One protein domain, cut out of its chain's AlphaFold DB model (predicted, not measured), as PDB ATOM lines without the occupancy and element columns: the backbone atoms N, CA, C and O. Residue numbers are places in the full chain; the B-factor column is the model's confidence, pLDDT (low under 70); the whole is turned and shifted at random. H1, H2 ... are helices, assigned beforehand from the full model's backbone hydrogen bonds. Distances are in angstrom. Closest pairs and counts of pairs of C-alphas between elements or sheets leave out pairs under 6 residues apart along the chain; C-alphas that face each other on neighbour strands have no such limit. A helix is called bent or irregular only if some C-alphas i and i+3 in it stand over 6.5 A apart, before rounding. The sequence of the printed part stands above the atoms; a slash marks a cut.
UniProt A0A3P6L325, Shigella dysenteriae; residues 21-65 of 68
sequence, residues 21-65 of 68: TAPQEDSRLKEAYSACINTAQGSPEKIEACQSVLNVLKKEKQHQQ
ATOM      1  N   THR A  21     -16.348  -8.286  28.586       53.09
ATOM      2  CA  THR A  21     -17.744  -8.369  28.186       53.09
ATOM      3  C   THR A  21     -18.493  -7.126  28.658       53.09
ATOM      4  O   THR A  21     -19.690  -7.207  28.879       53.09
ATOM      5  N   ALA A  22     -17.823  -5.973  28.793       57.94
ATOM      6  CA  ALA A  22     -18.401  -4.718  29.250       57.94
ATOM      7  C   ALA A  22     -19.705  -4.387  28.500       57.94
ATOM      8  O   ALA A  22     -20.708  -4.180  29.168       57.94
ATOM      9  N   PRO A  23     -19.811  -4.539  27.160       58.38
ATOM     10  CA  PRO A  23     -21.083  -4.276  26.479       58.38
ATOM     11  C   PRO A  23     -22.214  -5.254  26.850       58.38
ATOM     12  O   PRO A  23     -23.394  -4.894  26.854       58.38
ATOM     13  N   GLN A  24     -21.876  -6.516  27.136       62.47
ATOM     14  CA  GLN A  24     -22.851  -7.557  27.469       62.47
ATOM     15  C   GLN A  24     -23.243  -7.524  28.953       62.47
ATOM     16  O   GLN A  24     -24.403  -7.773  29.279       62.47
ATOM     17  N   GLU A  25     -22.303  -7.203  29.840       65.81
ATOM     18  CA  GLU A  25     -22.559  -6.977  31.262       65.81
ATOM     19  C   GLU A  25     -23.373  -5.701  31.475       65.81
ATOM     20  O   GLU A  25     -24.368  -5.750  32.195       65.81
ATOM     21  N   ASP A  26     -23.059  -4.624  30.748       69.88
ATOM     22  CA  ASP A  26     -23.823  -3.374  30.779       69.88
ATOM     23  C   ASP A  26     -25.287  -3.604  30.382       69.88
ATOM     24  O   ASP A  26     -26.215  -3.155  31.058       69.88
ATOM     25  N   SER A  27     -25.511  -4.386  29.321       78.00
ATOM     26  CA  SER A  27     -26.861  -4.731  28.857       78.00
ATOM     27  C   SER A  27     -27.645  -5.533  29.904       78.00
ATOM     28  O   SER A  27     -28.797  -5.209  30.197       78.00
ATOM     29  N   ARG A  28     -27.015  -6.544  30.519       80.06
ATOM     30  CA  ARG A  28     -27.645  -7.383  31.556       80.06
ATOM     31  C   ARG A  28     -27.950  -6.602  32.832       80.06
ATOM     32  O   ARG A  28     -29.007  -6.789  33.429       80.06
ATOM     33  N   LEU A  29     -27.054  -5.713  33.254       79.44
ATOM     34  CA  LEU A  29     -27.317  -4.841  34.395       79.44
ATOM     35  C   LEU A  29     -28.452  -3.855  34.069       79.44
ATOM     36  O   LEU A  29     -29.319  -3.646  34.912       79.44
ATOM     37  N   LYS A  30     -28.486  -3.258  32.865       81.44
ATOM     38  CA  LYS A  30     -29.553  -2.322  32.451       81.44
ATOM     39  C   LYS A  30     -30.920  -3.004  32.506       81.44
ATOM     40  O   LYS A  30     -31.870  -2.420  33.029       81.44
ATOM     41  N   GLU A  31     -31.003  -4.257  32.060       85.56
ATOM     42  CA  GLU A  31     -32.199  -5.093  32.213       85.56
ATOM     43  C   GLU A  31     -32.549  -5.352  33.683       85.56
ATOM     44  O   GLU A  31     -33.704  -5.164  34.069       85.56
ATOM     45  N   ALA A  32     -31.577  -5.707  34.528       86.31
ATOM     46  CA  ALA A  32     -31.809  -5.925  35.957       86.31
ATOM     47  C   ALA A  32     -32.335  -4.661  36.667       86.31
ATOM     48  O   ALA A  32     -33.262  -4.745  37.474       86.31
ATOM     49  N   TYR A  33     -31.818  -3.477  36.323       84.44
ATOM     50  CA  TYR A  33     -32.334  -2.200  36.829       84.44
ATOM     51  C   TYR A  33     -33.726  -1.881  36.309       84.44
ATOM     52  O   TYR A  33     -34.574  -1.431  37.080       84.44
ATOM     53  N   SER A  34     -33.984  -2.133  35.026       86.38
ATOM     54  CA  SER A  34     -35.317  -1.963  34.450       86.38
ATOM     55  C   SER A  34     -36.335  -2.863  35.158       86.38
ATOM     56  O   SER A  34     -37.399  -2.394  35.560       86.38
ATOM     57  N   ALA A  35     -35.978  -4.122  35.422       89.94
ATOM     58  CA  ALA A  35     -36.799  -5.050  36.191       89.94
ATOM     59  C   ALA A  35     -36.995  -4.589  37.646       89.94
ATOM     60  O   ALA A  35     -38.115  -4.659  38.156       89.94
ATOM     61  N   CYS A  36     -35.948  -4.065  38.294       87.81
ATOM     62  CA  CYS A  36     -36.012  -3.488  39.641       87.81
ATOM     63  C   CYS A  36     -37.021  -2.333  39.701       87.81
ATOM     64  O   CYS A  36     -37.936  -2.362  40.519       87.81
ATOM     65  N   ILE A  37     -36.921  -1.363  38.782       86.81
ATOM     66  CA  ILE A  37     -37.825  -0.204  38.707       86.81
ATOM     67  C   ILE A  37     -39.259  -0.647  38.403       86.81
ATOM     68  O   ILE A  37     -40.195  -0.184  39.053       86.81
ATOM     69  N   ASN A  38     -39.442  -1.566  37.452       87.06
ATOM     70  CA  ASN A  38     -40.765  -2.068  37.082       87.06
ATOM     71  C   ASN A  38     -41.434  -2.846  38.220       87.06
ATOM     72  O   ASN A  38     -42.631  -2.696  38.440       87.06
ATOM     73  N   THR A  39     -40.664  -3.619  38.986       89.44
ATOM     74  CA  THR A  39     -41.165  -4.344  40.166       89.44
ATOM     75  C   THR A  39     -41.414  -3.406  41.349       89.44
ATOM     76  O   THR A  39     -42.288  -3.657  42.176       89.44
ATOM     77  N   ALA A  40     -40.661  -2.309  41.435       87.19
ATOM     78  CA  ALA A  40     -40.824  -1.276  42.448       87.19
ATOM     79  C   ALA A  40     -41.983  -0.303  42.160       87.19
ATOM     80  O   ALA A  40     -42.261   0.554  43.003       87.19
ATOM     81  N   GLN A  41     -42.673  -0.414  41.013       77.31
ATOM     82  CA  GLN A  41     -43.825   0.433  40.687       77.31
ATOM     83  C   GLN A  41     -44.862   0.399  41.820       77.31
ATOM     84  O   GLN A  41     -45.323  -0.660  42.241       77.31
ATOM     85  N   GLY A  42     -45.207   1.582  42.338       81.12
ATOM     86  CA  GLY A  42     -46.095   1.744  43.496       81.12
ATOM     87  C   GLY A  42     -45.382   1.936  44.840       81.12
ATOM     88  O   GLY A  42     -46.046   2.215  45.834       81.12
ATOM     89  N   SER A  43     -44.047   1.854  44.887       87.25
ATOM     90  CA  SER A  43     -43.242   2.172  46.072       87.25
ATOM     91  C   SER A  43     -42.101   3.134  45.704       87.25
ATOM     92  O   SER A  43     -41.079   2.694  45.172       87.25
ATOM     93  N   PRO A  44     -42.241   4.448  45.977       84.94
ATOM     94  CA  PRO A  44     -41.240   5.447  45.587       84.94
ATOM     95  C   PRO A  44     -39.871   5.182  46.222       84.94
ATOM     96  O   PRO A  44     -38.850   5.346  45.566       84.94
ATOM     97  N   GLU A  45     -39.857   4.665  47.449       87.94
ATOM     98  CA  GLU A  45     -38.641   4.308  48.187       87.94
ATOM     99  C   GLU A  45     -37.824   3.218  47.470       87.94
ATOM    100  O   GLU A  45     -36.601   3.293  47.354       87.94
ATOM    101  N   LYS A  46     -38.507   2.210  46.911       85.38
ATOM    102  CA  LYS A  46     -37.858   1.131  46.156       85.38
ATOM    103  C   LYS A  46     -37.384   1.605  44.784       85.38
ATOM    104  O   LYS A  46     -36.324   1.178  44.333       85.38
ATOM    105  N   ILE A  47     -38.137   2.499  44.138       89.38
ATOM    106  CA  ILE A  47     -37.737   3.101  42.858       89.38
ATOM    107  C   ILE A  47     -36.461   3.928  43.044       89.38
ATOM    108  O   ILE A  47     -35.521   3.782  42.260       89.38
ATOM    109  N   GLU A  48     -36.400   4.737  44.101       88.69
ATOM    110  CA  GLU A  48     -35.239   5.563  44.427       88.69
ATOM    111  C   GLU A  48     -34.004   4.708  44.734       88.69
ATOM    112  O   GLU A  48     -32.916   4.995  44.233       88.69
ATOM    113  N   ALA A  49     -34.168   3.597  45.460       88.50
ATOM    114  CA  ALA A  49     -33.082   2.651  45.705       88.50
ATOM    115  C   ALA A  49     -32.534   2.045  44.398       88.50
ATOM    116  O   ALA A  49     -31.319   2.051  44.184       88.50
ATOM    117  N   CYS A  50     -33.405   1.586  43.487       90.06
ATOM    118  CA  CYS A  50     -32.982   1.085  42.174       90.06
ATOM    119  C   CYS A  50     -32.260   2.182  41.361       90.06
ATOM    120  O   CYS A  50     -31.236   1.924  40.727       90.06
ATOM    121  N   GLN A  51     -32.759   3.421  41.387       86.44
ATOM    122  CA  GLN A  51     -32.172   4.546  40.647       86.44
ATOM    123  C   GLN A  51     -30.842   5.028  41.226       86.44
ATOM    124  O   GLN A  51     -29.949   5.397  40.465       86.44
ATOM    125  N   SER A  52     -30.681   5.003  42.548       89.50
ATOM    126  CA  SER A  52     -29.442   5.391  43.223       89.50
ATOM    127  C   SER A  52     -28.268   4.537  42.747       89.50
ATOM    128  O   SER A  52     -27.242   5.072  42.324       89.50
ATOM    129  N   VAL A  53     -28.443   3.213  42.700       85.62
ATOM    130  CA  VAL A  53     -27.365   2.327  42.247       85.62
ATOM    131  C   VAL A  53     -27.124   2.463  40.739       85.62
ATOM    132  O   VAL A  53     -25.971   2.539  40.317       85.62
ATOM    133  N   LEU A  54     -28.178   2.624  39.927       83.19
ATOM    134  CA  LEU A  54     -28.032   2.922  38.496       83.19
ATOM    135  C   LEU A  54     -27.227   4.213  38.255       83.19
ATOM    136  O   LEU A  54     -26.406   4.278  37.345       83.19
ATOM    137  N   ASN A  55     -27.437   5.241  39.078       82.56
ATOM    138  CA  ASN A  55     -26.714   6.508  38.984       82.56
ATOM    139  C   ASN A  55     -25.235   6.386  39.373       82.56
ATOM    140  O   ASN A  55     -24.413   7.123  38.829       82.56
ATOM    141  N   VAL A  56     -24.884   5.485  40.295       84.56
ATOM    142  CA  VAL A  56     -23.480   5.172  40.608       84.56
ATOM    143  C   VAL A  56     -22.827   4.490  39.411       84.56
ATOM    144  O   VAL A  56     -21.781   4.940  38.955       84.56
ATOM    145  N   LEU A  57     -23.493   3.490  38.837       77.56
ATOM    146  CA  LEU A  57     -22.975   2.739  37.694       77.56
ATOM    147  C   LEU A  57     -22.785   3.622  36.460       77.56
ATOM    148  O   LEU A  57     -21.728   3.586  35.846       77.56
ATOM    149  N   LYS A  58     -23.730   4.524  36.167       74.62
ATOM    150  CA  LYS A  58     -23.587   5.531  35.097       74.62
ATOM    151  C   LYS A  58     -22.364   6.443  35.257       74.62
ATOM    152  O   LYS A  58     -21.869   6.975  34.268       74.62
ATOM    153  N   LYS A  59     -21.907   6.687  36.491       72.88
ATOM    154  CA  LYS A  59     -20.723   7.520  36.765       72.88
ATOM    155  C   LYS A  59     -19.418   6.748  36.597       72.88
ATOM    156  O   LYS A  59     -18.375   7.373  36.396       72.88
ATOM    157  N   GLU A  60     -19.446   5.422  36.680       74.19
ATOM    158  CA  GLU A  60     -18.251   4.614  36.479       74.19
ATOM    159  C   GLU A  60     -17.876   4.564  34.994       74.19
ATOM    160  O   GLU A  60     -18.670   4.179  34.141       74.19
ATOM    161  N   LYS A  61     -16.628   4.928  34.666       60.44
ATOM    162  CA  LYS A  61     -16.142   4.970  33.272       60.44
ATOM    163  C   LYS A  61     -16.207   3.620  32.548       60.44
ATOM    164  O   LYS A  61     -16.246   3.615  31.323       60.44
ATOM    165  N   GLN A  62     -16.216   2.507  33.284       63.62
ATOM    166  CA  GLN A  62     -16.393   1.165  32.717       63.62
ATOM    167  C   GLN A  62     -17.793   0.928  32.138       63.62
ATOM    168  O   GLN A  62     -17.926   0.067  31.281       63.62
ATOM    169  N   HIS A  63     -18.786   1.711  32.563       61.34
ATOM    170  CA  HIS A  63     -20.208   1.498  32.307       61.34
ATOM    171  C   HIS A  63     -20.838   2.755  31.666       61.34
ATOM    172  O   HIS A  63     -22.005   3.087  31.881       61.34
ATOM    173  N   GLN A  64     -20.073   3.517  30.870       60.88
ATOM    174  CA  GLN A  64     -20.606   4.704  30.179       60.88
ATOM    175  C   GLN A  64     -21.805   4.372  29.276       60.88
ATOM    176  O   GLN A  64     -22.671   5.225  29.094       60.88
ATOM    177  N   GLN A  65     -21.917   3.127  28.795       62.41
ATOM    178  CA  GLN A  65     -23.021   2.678  27.938       62.41
ATOM    179  C   GLN A  65     -24.393   2.674  28.639       62.41
ATOM    180  O   GLN A  65     -25.418   2.480  27.989       62.41
TER     181      GLN A  65
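Overview. This is residues 21 to 65 of the 68 residues of a protein of Shigella dysenteriae (UniProt A0A3P6L325). The printed part is a helical hairpin: two long helices, H1 and H2, lie side by side and run opposite ways, joined at one end by the link of residues 40 to 43. At the other end of the hairpin, the short, irregular H3 folds back from H2 and meets the first turns of H1. The printed part has 45 residues with three named helices, in the order H1, H2, H3, and no named strand; its class is all helix. It is only just compact, close to loose, with a radius of gyration of the C-alphas of 11.0 A, and its outline is flat, with spans of 33 by 17 by 9 A.

Arrangement. H1, residues 22 to 39, and H2, residues 44 to 59, form a helical hairpin. They touch, and the closest C-alphas are those of Ile 37 and Ile 47, 5.3 A apart. Their lines stand at a shallow tilt of 13 degrees, and they run opposite ways. Of H1, residues 33 to 37 alone touch H2. H3, residues 61 to 65, touches H1, and of H1 residues 22 to 26 alone touch it; the closest C-alphas are those of Asp 26 and His 63, 6.3 A apart. H2 and H3 only just touch, with 3 pairs of C-alphas within 8 A, and only at the corner by their link. Of H2, residues 57 to 58 alone take part, and the closest C-alphas are those of Lys 58 and Gln 64, 5.8 A apart. In H1 and H2, every O i to N i+4 pair is within hydrogen-bond range. In H3, 0 of 1 such pairs and 0 of 2 O i to N i+3 pairs are within range.

Along the chain. H1 runs from C-alpha 22 at (-18.401, -4.718, 29.250) to C-alpha 39 at (-41.165, -4.344, 40.166), a length of 25.2 A. H2 begins with C-alpha 44 at (-41.240, 5.447, 45.587) and measures 22.4 A from first to last C-alpha. H3 measures 9.0 A and ends with C-alpha 65 at (-23.021, 2.678, 27.938). It is irregular: C-alphas 62 and 65 are 8.3 A apart.

Size, cuts and confidence. The two C-alphas farthest apart are those of Thr 21 and Gly 42, at 33.8 A. The first and last printed C-alphas, those of Thr 21 and Gln 65, are 12.2 A apart. The printed part has no cut. The link from H1 to H2, with 4 residues, and the link from H2 to H3, with 1 residue, are both tight. The mean pLDDT of the printed part is 78.6, and residues 21 to 26 and 61 to 65 are under 70.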